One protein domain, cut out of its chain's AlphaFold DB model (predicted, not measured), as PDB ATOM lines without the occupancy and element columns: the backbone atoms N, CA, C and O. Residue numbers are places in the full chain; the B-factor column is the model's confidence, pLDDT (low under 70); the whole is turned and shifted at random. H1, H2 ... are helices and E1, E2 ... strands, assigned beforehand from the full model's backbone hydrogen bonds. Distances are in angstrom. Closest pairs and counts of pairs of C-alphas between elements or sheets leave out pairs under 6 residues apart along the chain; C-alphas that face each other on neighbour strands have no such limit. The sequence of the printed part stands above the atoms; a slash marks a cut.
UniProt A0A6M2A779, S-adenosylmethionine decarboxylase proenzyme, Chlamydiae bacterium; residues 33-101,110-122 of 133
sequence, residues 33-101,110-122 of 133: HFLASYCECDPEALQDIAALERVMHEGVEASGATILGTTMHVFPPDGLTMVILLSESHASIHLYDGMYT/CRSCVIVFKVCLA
ATOM      1  N   HIS A  33      29.629 -29.556  60.659       65.81
ATOM      2  CA  HIS A  33      28.814 -29.115  59.535       65.81
ATOM      3  C   HIS A  33      29.605 -28.095  58.718       65.81
ATOM      4  O   HIS A  33      29.907 -27.003  59.196       65.81
ATOM      5  N   PHE A  34      29.940 -28.466  57.487       68.50
ATOM      6  CA  PHE A  34      30.575 -27.569  56.529       68.50
ATOM      7  C   PHE A  34      29.523 -27.012  55.586       68.50
ATOM      8  O   PHE A  34      28.769 -27.789  55.007       68.50
ATOM      9  N   LEU A  35      29.493 -25.686  55.444       74.88
ATOM     10  CA  LEU A  35      28.654 -24.975  54.490       74.88
ATOM     11  C   LEU A  35      29.547 -24.104  53.610       74.88
ATOM     12  O   LEU A  35      30.241 -23.225  54.119       74.88
ATOM     13  N   ALA A  36      29.523 -24.336  52.302       69.69
ATOM     14  CA  ALA A  36      30.243 -23.516  51.332       69.69
ATOM     15  C   ALA A  36      29.285 -22.968  50.274       69.69
ATOM     16  O   ALA A  36      28.321 -23.639  49.911       69.69
ATOM     17  N   SER A  37      29.568 -21.757  49.789       66.62
ATOM     18  CA  SER A  37      28.887 -21.131  48.656       66.62
ATOM     19  C   SER A  37      29.917 -20.704  47.623       66.62
ATOM     20  O   SER A  37      30.821 -19.932  47.936       66.62
ATOM     21  N   TYR A  38      29.778 -21.216  46.405       69.25
ATOM     22  CA  TYR A  38      30.627 -20.848  45.274       69.25
ATOM     23  C   TYR A  38      29.861 -19.898  44.347       69.25
ATOM     24  O   TYR A  38      28.640 -19.979  44.272       69.25
ATOM     25  N   CYS A  39      30.573 -18.991  43.682       68.94
ATOM     26  CA  CYS A  39      30.037 -18.050  42.695       68.94
ATOM     27  C   CYS A  39      30.960 -18.043  41.472       68.94
ATOM     28  O   CYS A  39      32.129 -18.406  41.594       68.94
ATOM     29  N   GLU A  40      30.455 -17.589  40.319       69.88
ATOM     30  CA  GLU A  40      31.237 -17.484  39.071       69.88
ATOM     31  C   GLU A  40      31.830 -18.828  38.602       69.88
ATOM     32  O   GLU A  40      32.896 -18.884  37.990       69.88
ATOM     33  N   CYS A  41      31.129 -19.925  38.893       70.00
ATOM     34  CA  CYS A  41      31.478 -21.255  38.410       70.00
ATOM     35  C   CYS A  41      31.337 -21.347  36.883       70.00
ATOM     36  O   CYS A  41      30.491 -20.679  36.284       70.00
ATOM     37  N   ASP A  42      32.157 -22.200  36.271       74.44
ATOM     38  CA  ASP A  42      32.078 -22.512  34.844       74.44
ATOM     39  C   ASP A  42      30.714 -23.155  34.514       74.44
ATOM     40  O   ASP A  42      30.425 -24.232  35.042       74.44
ATOM     41  N   PRO A  43      29.869 -22.527  33.671       73.38
ATOM     42  CA  PRO A  43      28.549 -23.055  33.335       73.38
ATOM     43  C   PRO A  43      28.593 -24.452  32.711       73.38
ATOM     44  O   PRO A  43      27.718 -25.263  32.998       73.38
ATOM     45  N   GLU A  44      29.617 -24.762  31.909       78.19
ATOM     46  CA  GLU A  44      29.745 -26.084  31.281       78.19
ATOM     47  C   GLU A  44      30.001 -27.166  32.337       78.19
ATOM     48  O   GLU A  44      29.420 -28.248  32.290       78.19
ATOM     49  N   ALA A  45      30.801 -26.842  33.357       75.31
ATOM     50  CA  ALA A  45      31.069 -27.743  34.474       75.31
ATOM     51  C   ALA A  45      29.833 -27.985  35.357       75.31
ATOM     52  O   ALA A  45      29.728 -29.034  35.987       75.31
ATOM     53  N   LEU A  46      28.906 -27.024  35.421       76.81
ATOM     54  CA  LEU A  46      27.662 -27.150  36.185       76.81
ATOM     55  C   LEU A  46      26.576 -27.943  35.455       76.81
ATOM     56  O   LEU A  46      25.678 -28.478  36.101       76.81
ATOM     57  N   GLN A  47      26.657 -28.018  34.126       78.75
ATOM     58  CA  GLN A  47      25.746 -28.810  33.301       78.75
ATOM     59  C   GLN A  47      26.152 -30.289  33.227       78.75
ATOM     60  O   GLN A  47      25.318 -31.143  32.921       78.75
ATOM     61  N   ASP A  48      27.405 -30.620  33.552       86.31
ATOM     62  CA  ASP A  48      27.869 -32.005  33.644       86.31
ATOM     63  C   ASP A  48      27.473 -32.642  34.988       86.31
ATOM     64  O   ASP A  48      28.251 -32.741  35.941       86.31
ATOM     65  N   ILE A  49      26.217 -33.091  35.060       87.56
ATOM     66  CA  ILE A  49      25.642 -33.750  36.243       87.56
ATOM     67  C   ILE A  49      26.450 -34.995  36.640       87.56
ATOM     68  O   ILE A  49      26.636 -35.245  37.830       87.56
ATOM     69  N   ALA A  50      26.964 -35.752  35.667       90.38
ATOM     70  CA  ALA A  50      27.747 -36.956  35.933       90.38
ATOM     71  C   ALA A  50      29.106 -36.616  36.562       90.38
ATOM     72  O   ALA A  50      29.553 -37.288  37.495       90.38
ATOM     73  N   ALA A  51      29.765 -35.547  36.098       86.69
ATOM     74  CA  ALA A  51      30.975 -35.050  36.740       86.69
ATOM     75  C   ALA A  51      30.699 -34.536  38.156       86.69
ATOM     76  O   ALA A  51      31.481 -34.833  39.059       86.69
ATOM     77  N   LEU A  52      29.596 -33.814  38.371       85.81
ATOM     78  CA  LEU A  52      29.202 -33.334  39.698       85.81
ATOM     79  C   LEU A  52      28.952 -34.487  40.672       85.81
ATOM     80  O   LEU A  52      29.468 -34.460  41.786       85.81
ATOM     81  N   GLU A  53      28.207 -35.510  40.251       89.56
ATOM     82  CA  GLU A  53      27.949 -36.703  41.061       89.56
ATOM     83  C   GLU A  53      29.254 -37.404  41.430       89.56
ATOM     84  O   GLU A  53      29.518 -37.643  42.608       89.56
ATOM     85  N   ARG A  54      30.115 -37.659  40.439       90.44
ATOM     86  CA  ARG A  54      31.410 -38.303  40.662       90.44
ATOM     87  C   ARG A  54      32.259 -37.535  41.671       90.44
ATOM     88  O   ARG A  54      32.784 -38.127  42.603       90.44
ATOM     89  N   VAL A  55      32.357 -36.221  41.518       85.00
ATOM     90  CA  VAL A  55      33.155 -35.373  42.408       85.00
ATOM     91  C   VAL A  55      32.569 -35.320  43.827       85.00
ATOM     92  O   VAL A  55      33.317 -35.320  44.804       85.00
ATOM     93  N   MET A  56      31.240 -35.315  43.966       85.38
ATOM     94  CA  MET A  56      30.580 -35.403  45.272       85.38
ATOM     95  C   MET A  56      30.863 -36.747  45.953       85.38
ATOM     96  O   MET A  56      31.193 -36.768  47.138       85.38
ATOM     97  N   HIS A  57      30.786 -37.854  45.210       88.06
ATOM     98  CA  HIS A  57      31.134 -39.185  45.708       88.06
ATOM     99  C   HIS A  57      32.605 -39.264  46.133       88.06
ATOM    100  O   HIS A  57      32.876 -39.645  47.267       88.06
ATOM    101  N   GLU A  58      33.535 -38.812  45.286       84.19
ATOM    102  CA  GLU A  58      34.971 -38.757  45.595       84.19
ATOM    103  C   GLU A  58      35.237 -37.941  46.879       84.19
ATOM    104  O   GLU A  58      36.022 -38.351  47.735       84.19
ATOM    105  N   GLY A  59      34.553 -36.804  47.061       81.44
ATOM    106  CA  GLY A  59      34.679 -35.973  48.264       81.44
ATOM    107  C   GLY A  59      34.145 -36.643  49.534       81.44
ATOM    108  O   GLY A  59      34.746 -36.521  50.604       81.44
ATOM    109  N   VAL A  60      33.034 -37.373  49.425       82.38
ATOM    110  CA  VAL A  60      32.458 -38.143  50.534       82.38
ATOM    111  C   VAL A  60      33.345 -39.339  50.886       82.38
ATOM    112  O   VAL A  60      33.652 -39.532  52.062       82.38
ATOM    113  N   GLU A  61      33.828 -40.091  49.898       83.75
ATOM    114  CA  GLU A  61      34.756 -41.211  50.095       83.75
ATOM    115  C   GLU A  61      36.065 -40.747  50.750       83.75
ATOM    116  O   GLU A  61      36.514 -41.344  51.728       83.75
ATOM    117  N   ALA A  62      36.629 -39.621  50.296       78.69
ATOM    118  CA  ALA A  62      37.820 -39.018  50.896       78.69
ATOM    119  C   ALA A  62      37.602 -38.554  52.348       78.69
ATOM    120  O   ALA A  62      38.560 -38.449  53.117       78.69
ATOM    121  N   SER A  63      36.352 -38.288  52.745       74.62
ATOM    122  CA  SER A  63      36.012 -37.973  54.135       74.62
ATOM    123  C   SER A  63      35.971 -39.199  55.050       74.62
ATOM    124  O   SER A  63      35.984 -39.029  56.264       74.62
ATOM    125  N   GLY A  64      35.938 -40.417  54.494       79.19
ATOM    126  CA  GLY A  64      35.747 -41.666  55.238       79.19
ATOM    127  C   GLY A  64      34.280 -41.995  55.542       79.19
ATOM    128  O   GLY A  64      33.998 -42.996  56.200       79.19
ATOM    129  N   ALA A  65      33.337 -41.175  55.068       79.75
ATOM    130  CA  ALA A  65      31.912 -41.405  55.260       79.75
ATOM    131  C   ALA A  65      31.419 -42.617  54.454       79.75
ATOM    132  O   ALA A  65      31.821 -42.834  53.312       79.75
ATOM    133  N   THR A  66      30.477 -43.372  55.021       83.81
ATOM    134  CA  THR A  66      29.825 -44.482  54.315       83.81
ATOM    135  C   THR A  66      28.597 -43.983  53.562       83.81
ATOM    136  O   THR A  66      27.664 -43.470  54.181       83.81
ATOM    137  N   ILE A  67      28.580 -44.164  52.240       89.38
ATOM    138  CA  ILE A  67      27.441 -43.826  51.377       89.38
ATOM    139  C   ILE A  67      26.377 -44.919  51.482       89.38
ATOM    140  O   ILE A  67      26.651 -46.091  51.230       89.38
ATOM    141  N   LEU A  68      25.149 -44.529  51.823       92.88
ATOM    142  CA  LEU A  68      23.978 -45.411  51.813       92.88
ATOM    143  C   LEU A  68      23.175 -45.301  50.513       92.88
ATOM    144  O   LEU A  68      22.497 -46.249  50.121       92.88
ATOM    145  N   GLY A  69      23.233 -44.150  49.848       93.69
ATOM    146  CA  GLY A  69      22.573 -43.935  48.567       93.69
ATOM    147  C   GLY A  69      22.624 -42.482  48.121       93.69
ATOM    148  O   GLY A  69      22.895 -41.588  48.920       93.69
ATOM    149  N   THR A  70      22.313 -42.255  46.850       94.44
ATOM    150  CA  THR A  70      22.303 -40.927  46.232       94.44
ATOM    151  C   THR A  70      20.953 -40.698  45.570       94.44
ATOM    152  O   THR A  70      20.415 -41.582  44.905       94.44
ATOM    153  N   THR A  71      20.383 -39.513  45.772       94.50
ATOM    154  CA  THR A  71      19.177 -39.059  45.076       94.50
ATOM    155  C   THR A  71      19.415 -37.683  44.483       94.50
ATOM    156  O   THR A  71      20.075 -36.837  45.092       94.50
ATOM    157  N   MET A  72      18.889 -37.448  43.285       93.25
ATOM    158  CA  MET A  72      19.024 -36.170  42.604       93.25
ATOM    159  C   MET A  72      17.753 -35.790  41.853       93.25
ATOM    160  O   MET A  72      16.987 -36.644  41.408       93.25
ATOM    161  N   HIS A  73      17.552 -34.486  41.698       91.00
ATOM    162  CA  HIS A  73      16.484 -33.902  40.909       91.00
ATOM    163  C   HIS A  73      17.019 -32.731  40.089       91.00
ATOM    164  O   HIS A  73      17.642 -31.815  40.631       91.00
ATOM    165  N   VAL A  74      16.751 -32.764  38.786       88.88
ATOM    166  CA  VAL A  74      17.108 -31.705  37.839       88.88
ATOM    167  C   VAL A  74      15.894 -30.806  37.647       88.88
ATOM    168  O   VAL A  74      14.832 -31.269  37.234       88.88
ATOM    169  N   PHE A  75      16.054 -29.523  37.951       83.56
ATOM    170  CA  PHE A  75      15.034 -28.500  37.760       83.56
ATOM    171  C   PHE A  75      15.292 -27.762  36.437       83.56
ATOM    172  O   PHE A  75      16.362 -27.183  36.274       83.56
ATOM    173  N   PRO A  76      14.341 -27.713  35.493       77.94
ATOM    174  CA  PRO A  76      14.507 -26.911  34.281       77.94
ATOM    175  C   PRO A  76      14.617 -25.397  34.582       77.94
ATOM    176  O   PRO A  76      13.907 -24.922  35.474       77.94
ATOM    177  N   PRO A  77      15.412 -24.609  33.825       74.50
ATOM    178  CA  PRO A  77      16.272 -25.033  32.714       74.50
ATOM    179  C   PRO A  77      17.622 -25.637  33.145       74.50
ATOM    180  O   PRO A  77      18.052 -26.588  32.504       74.50
ATOM    181  N   ASP A  78      18.243 -25.159  34.229       73.12
ATOM    182  CA  ASP A  78      19.630 -25.511  34.611       73.12
ATOM    183  C   ASP A  78      19.835 -25.628  36.142       73.12
ATOM    184  O   ASP A  78      20.895 -25.327  36.687       73.12
ATOM    185  N   GLY A  79      18.798 -26.020  36.883       81.12
ATOM    186  CA  GLY A  79      18.870 -26.259  38.325       81.12
ATOM    187  C   GLY A  79      19.145 -27.724  38.672       81.12
ATOM    188  O   GLY A  79      18.714 -28.643  37.978       81.12
ATOM    189  N   LEU A  80      19.806 -27.961  39.804       85.06
ATOM    190  CA  LEU A  80      20.088 -29.304  40.318       85.06
ATOM    191  C   LEU A  80      19.959 -29.310  41.836       85.06
ATOM    192  O   LEU A  80      20.406 -28.400  42.527       85.06
ATOM    193  N   THR A  81      19.383 -30.364  42.385       87.62
ATOM    194  CA  THR A  81      19.572 -30.723  43.788       87.62
ATOM    195  C   THR A  81      20.004 -32.171  43.848       87.62
ATOM    196  O   THR A  81      19.344 -33.030  43.275       87.62
ATOM    197  N   MET A  82      21.097 -32.442  44.549       88.12
ATOM    198  CA  MET A  82      21.592 -33.790  44.796       88.12
ATOM    199  C   MET A  82      21.881 -33.948  46.283       88.12
ATOM    200  O   MET A  82      22.437 -33.055  46.923       88.12
ATOM    201  N   VAL A  83      21.475 -35.091  46.827       89.62
ATOM    202  CA  VAL A  83      21.660 -35.464  48.224       89.62
ATOM    203  C   VAL A  83      22.252 -36.867  48.270       89.62
ATOM    204  O   VAL A  83      21.671 -37.811  47.736       89.62
ATOM    205  N   ILE A  84      23.396 -36.997  48.930       87.75
ATOM    206  CA  ILE A  84      24.036 -38.267  49.256       87.75
ATOM    207  C   ILE A  84      23.701 -38.572  50.711       87.75
ATOM    208  O   ILE A  84      24.047 -37.813  51.619       87.75
ATOM    209  N   LEU A  85      23.001 -39.676  50.934       89.25
ATOM    210  CA  LEU A  85      22.699 -40.187  52.259       89.25
ATOM    211  C   LEU A  85      23.928 -40.912  52.808       89.25
ATOM    212  O   LEU A  85      24.484 -41.791  52.146       89.25
ATOM    213  N   LEU A  86      24.322 -40.559  54.026       86.44
ATOM    214  CA  LEU A  86      25.447 -41.165  54.734       86.44
ATOM    215  C   LEU A  86      24.922 -41.992  55.909       86.44
ATOM    216  O   LEU A  86      23.785 -41.794  56.334       86.44
ATOM    217  N   SER A  87      25.744 -42.897  56.450       82.44
ATOM    218  CA  SER A  87      25.360 -43.784  57.567       82.44
ATOM    219  C   SER A  87      24.715 -43.053  58.748       82.44
ATOM    220  O   SER A  87      23.828 -43.597  59.401       82.44
ATOM    221  N   GLU A  88      25.139 -41.818  59.003       73.25
ATOM    222  CA  GLU A  88      24.732 -41.036  60.172       73.25
ATOM    223  C   GLU A  88      24.373 -39.579  59.824       73.25
ATOM    224  O   GLU A  88      24.200 -38.738  60.708       73.25
ATOM    225  N   SER A  89      24.288 -39.239  58.531       78.44
ATOM    226  CA  SER A  89      24.135 -37.853  58.076       78.44
ATOM    227  C   SER A  89      23.788 -37.734  56.580       78.44
ATOM    228  O   SER A  89      23.181 -38.629  55.995       78.44
ATOM    229  N   HIS A  90      24.123 -36.602  55.952       83.44
ATOM    230  CA  HIS A  90      23.975 -36.376  54.517       83.44
ATOM    231  C   HIS A  90      25.030 -35.394  53.996       83.44
ATOM    232  O   HIS A  90      25.503 -34.519  54.733       83.44
ATOM    233  N   ALA A  91      25.331 -35.519  52.704       83.44
ATOM    234  CA  ALA A  91      25.947 -34.478  51.899       83.44
ATOM    235  C   ALA A  91      24.923 -33.944  50.889       83.44
ATOM    236  O   ALA A  91      24.166 -34.731  50.324       83.44
ATOM    237  N   SER A  92      24.873 -32.639  50.630       84.19
ATOM    238  CA  SER A  92      24.021 -32.099  49.564       84.19
ATOM    239  C   SER A  92      24.701 -31.013  48.751       84.19
ATOM    240  O   SER A  92      25.549 -30.280  49.260       84.19
ATOM    241  N   ILE A  93      24.308 -30.934  47.481       83.69
ATOM    242  CA  ILE A  93      24.623 -29.850  46.561       83.69
ATOM    243  C   ILE A  93      23.327 -29.315  45.963       83.69
ATOM    244  O   ILE A  93      22.470 -30.071  45.501       83.69
ATOM    245  N   HIS A  94      23.198 -27.994  45.970       82.75
ATOM    246  CA  HIS A  94      22.134 -27.287  45.274       82.75
ATOM    247  C   HIS A  94      22.762 -26.356  44.251       82.75
ATOM    248  O   HIS A  94      23.675 -25.618  44.607       82.75
ATOM    249  N   LEU A  95      22.274 -26.410  43.016       79.25
ATOM    250  CA  LEU A  95      22.576 -25.480  41.939       79.25
ATOM    251  C   LEU A  95      21.321 -24.674  41.645       79.25
ATOM    252  O   LEU A  95      20.276 -25.232  41.297       79.25
ATOM    253  N   TYR A  96      21.453 -23.360  41.761       70.94
ATOM    254  CA  TYR A  96      20.435 -22.408  41.349       70.94
ATOM    255  C   TYR A  96      21.056 -21.462  40.330       70.94
ATOM    256  O   TYR A  96      22.042 -20.792  40.647       70.94
ATOM    257  N   ASP A  97      20.475 -21.386  39.134       63.47
ATOM    258  CA  ASP A  97      20.706 -20.245  38.255       63.47
ATOM    259  C   ASP A  97      19.812 -19.085  38.712       63.47
ATOM    260  O   ASP A  97      18.590 -19.206  38.846       63.47
ATOM    261  N   GLY A  98      20.441 -17.964  39.049       49.34
ATOM    262  CA  GLY A  98      19.771 -16.806  39.617       49.34
ATOM    263  C   GLY A  98      19.173 -15.907  38.544       49.34
ATOM    264  O   GLY A  98      19.808 -14.937  38.131       49.34
ATOM    265  N   MET A  99      17.905 -16.116  38.190       38.41
ATOM    266  CA  MET A  99      17.094 -15.050  37.599       38.41
ATOM    267  C   MET A  99      16.525 -14.153  38.714       38.41
ATOM    268  O   MET A  99      15.378 -14.288  39.123       38.41
ATOM    269  N   TYR A 100      17.335 -13.199  39.185       33.47
ATOM    270  CA  TYR A 100      16.859 -11.989  39.868       33.47
ATOM    271  C   TYR A 100      17.360 -10.745  39.127       33.47
ATOM    272  O   TYR A 100      18.298 -10.062  39.535       33.47
ATOM    273  N   THR A 101      16.694 -10.390  38.031       38.53
ATOM    274  CA  THR A 101      16.560  -8.977  37.668       38.53
ATOM    275  C   THR A 101      15.630  -8.317  38.683       38.53
ATOM    276  O   THR A 101      14.428  -8.539  38.594       38.53
ATOM    277  N   CYS A 110      27.349 -10.452  38.494       37.41
ATOM    278  CA  CYS A 110      27.552 -11.717  39.187       37.41
ATOM    279  C   CYS A 110      26.636 -12.753  38.518       37.41
ATOM    280  O   CYS A 110      25.420 -12.698  38.694       37.41
ATOM    281  N   ARG A 111      27.193 -13.651  37.694       42.69
ATOM    282  CA  ARG A 111      26.484 -14.877  37.296       42.69
ATOM    283  C   ARG A 111      26.621 -15.834  38.475       42.69
ATOM    284  O   ARG A 111      27.628 -16.521  38.618       42.69
ATOM    285  N   SER A 112      25.690 -15.744  39.414       44.78
ATOM    286  CA  SER A 112      25.781 -16.487  40.667       44.78
ATOM    287  C   SER A 112      25.123 -17.849  40.503       44.78
ATOM    288  O   SER A 112      23.945 -18.001  40.804       44.78
ATOM    289  N   CYS A 113      25.886 -18.837  40.051       49.56
ATOM    290  CA  CYS A 113      25.549 -20.229  40.309       49.56
ATOM    291  C   CYS A 113      25.960 -20.528  41.748       49.56
ATOM    292  O   CYS A 113      27.146 -20.699  42.015       49.56
ATOM    293  N   VAL A 114      25.011 -20.513  42.684       49.56
ATOM    294  CA  VAL A 114      25.316 -20.806  44.089       49.56
ATOM    295  C   VAL A 114      25.353 -22.316  44.264       49.56
ATOM    296  O   VAL A 114      24.301 -22.942  44.240       49.56
ATOM    297  N   ILE A 115      26.545 -22.886  44.457       52.41
ATOM    298  CA  ILE A 115      26.732 -24.260  44.950       52.41
ATOM    299  C   ILE A 115      26.653 -24.208  46.468       52.41
ATOM    300  O   ILE A 115      27.582 -23.699  47.089       52.41
ATOM    301  N   VAL A 116      25.592 -24.737  47.070       52.81
ATOM    302  CA  VAL A 116      25.558 -24.942  48.525       52.81
ATOM    303  C   VAL A 116      26.013 -26.357  48.835       52.81
ATOM    304  O   VAL A 116      25.240 -27.287  48.632       52.81
ATOM    305  N   PHE A 117      27.247 -26.517  49.315       57.41
ATOM    306  CA  PHE A 117      27.748 -27.807  49.793       57.41
ATOM    307  C   PHE A 117      27.533 -27.906  51.294       57.41
ATOM    308  O   PHE A 117      28.123 -27.127  52.045       57.41
ATOM    309  N   LYS A 118      26.690 -28.846  51.714       54.78
ATOM    310  CA  LYS A 118      26.459 -29.166  53.119       54.78
ATOM    311  C   LYS A 118      26.949 -30.572  53.390       54.78
ATOM    312  O   LYS A 118      26.410 -31.497  52.803       54.78
ATOM    313  N   VAL A 119      27.903 -30.739  54.300       60.19
ATOM    314  CA  VAL A 119      28.256 -32.055  54.853       60.19
ATOM    315  C   VAL A 119      28.124 -31.986  56.355       60.19
ATOM    316  O   VAL A 119      28.819 -31.198  56.992       60.19
ATOM    317  N   CYS A 120      27.248 -32.816  56.910       55.72
ATOM    318  CA  CYS A 120      27.277 -33.152  58.327       55.72
ATOM    319  C   CYS A 120      28.066 -34.456  58.468       55.72
ATOM    320  O   CYS A 120      27.725 -35.419  57.800       55.72
ATOM    321  N   LEU A 121      29.096 -34.524  59.305       58.53
ATOM    322  CA  LEU A 121      29.762 -35.789  59.654       58.53
ATOM    323  C   LEU A 121      29.524 -36.039  61.135       58.53
ATOM    324  O   LEU A 121      29.874 -35.162  61.914       58.53
ATOM    325  N   ALA A 122      28.924 -37.170  61.512       47.69
ATOM    326  CA  ALA A 122      28.531 -37.473  62.896       47.69
ATOM    327  C   ALA A 122      29.619 -38.195  63.728       47.69
ATOM    328  O   ALA A 122      29.380 -38.609  64.859       47.69
TER     329      ALA A 122
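What this domain is: This is residues 33 to 101 and 110 to 122 of the 133 residues of the protein "S-adenosylmethionine decarboxylase proenzyme" of Chlamydiae bacterium (UniProt A0A6M2A779). What does the model look like? It is one antiparallel sheet of five strands with the long helix H2 packed over one of its faces and no named helix over the other, while the short helix H1 makes a corner with H2 and grazes the sheet. What is it made of? The printed part has 82 residues, with named elements in the order E1 H1 H2 E2 E3 E4 E5; the sheet runs E1 E5 E4 E3 E2, and the class is mixed, helices and strands. How large is it? It is compact, with a radius of gyration of the C-alphas of 12.9 A, yet elongated in outline, spanning 40 by 22 by 17 A.

How they stand to each other: How does the sheet begin? Edge strand E1, residues 33 to 38, is the antiparallel neighbour of E5, residues 113 to 121, with N 34 and O 119 3.0 A apart, within hydrogen-bond range. Where do the helices stand? H1, residues 43 to 47, only grazes the sheet; it only just touches H2, residues 49 to 63, and only at the corner, with 3 pairs of C-alphas within 8 A, the closest Leu 46 and Leu 52 at 7.3 A. H2 is on the sheet at a height of 9.5 A, over E4, residues 89 to 97, and E3, residues 79 to 86, and only just along the strands, at 29 degrees to E3 on the local plane. In both helices each O i to N i+4 pair is within hydrogen-bond range. How do the other strands pair? E2, residues 67 to 75, E3 and E4 form a meander, each strand the antiparallel neighbour of the one before, through the hairpins E2 and E3, and E3 and E4. Within hydrogen-bond range are N 73 and O 81 at 2.8 A, N 84 and O 91 at 2.8 A, and, between E4 and E5, N 92 and O 118 at 2.9 A.

Where its parts are: Where does the first strand begin? C-alpha 33 of E1, residues 33 to 38, is at (28.814, -29.115, 59.535); E1 is 16.6 A long, and H1, residues 43 to 47, is 6.4 A. Where is the longer helix? H2, residues 49 to 63, begins with C-alpha 49 at (25.642, -33.750, 36.243) and is 21.1 A long. How long are the later strands? E2, residues 67 to 75, measures 24.0 A, E3, residues 79 to 86, 23.1 A, E4, residues 89 to 97, 26.7 A, and E5, residues 113 to 121, 25.2 A, ending with C-alpha 121 at (29.762, -35.789, 59.654).

The domain as a whole: How far does it reach? The two C-alphas farthest apart, those of Gly 64 and Thr 101, are 41.8 A apart. Is anything missing? Residues 102 to 109 are not printed, and C-alphas 101 and 110 are 11.4 A apart across the cut; the links that are printed whole are tight. Where is confidence low? The mean pLDDT of the printed part is 74.6, and residues 33 to 34, 36 to 40, 97 to 101 and 110 to 122 are under 70.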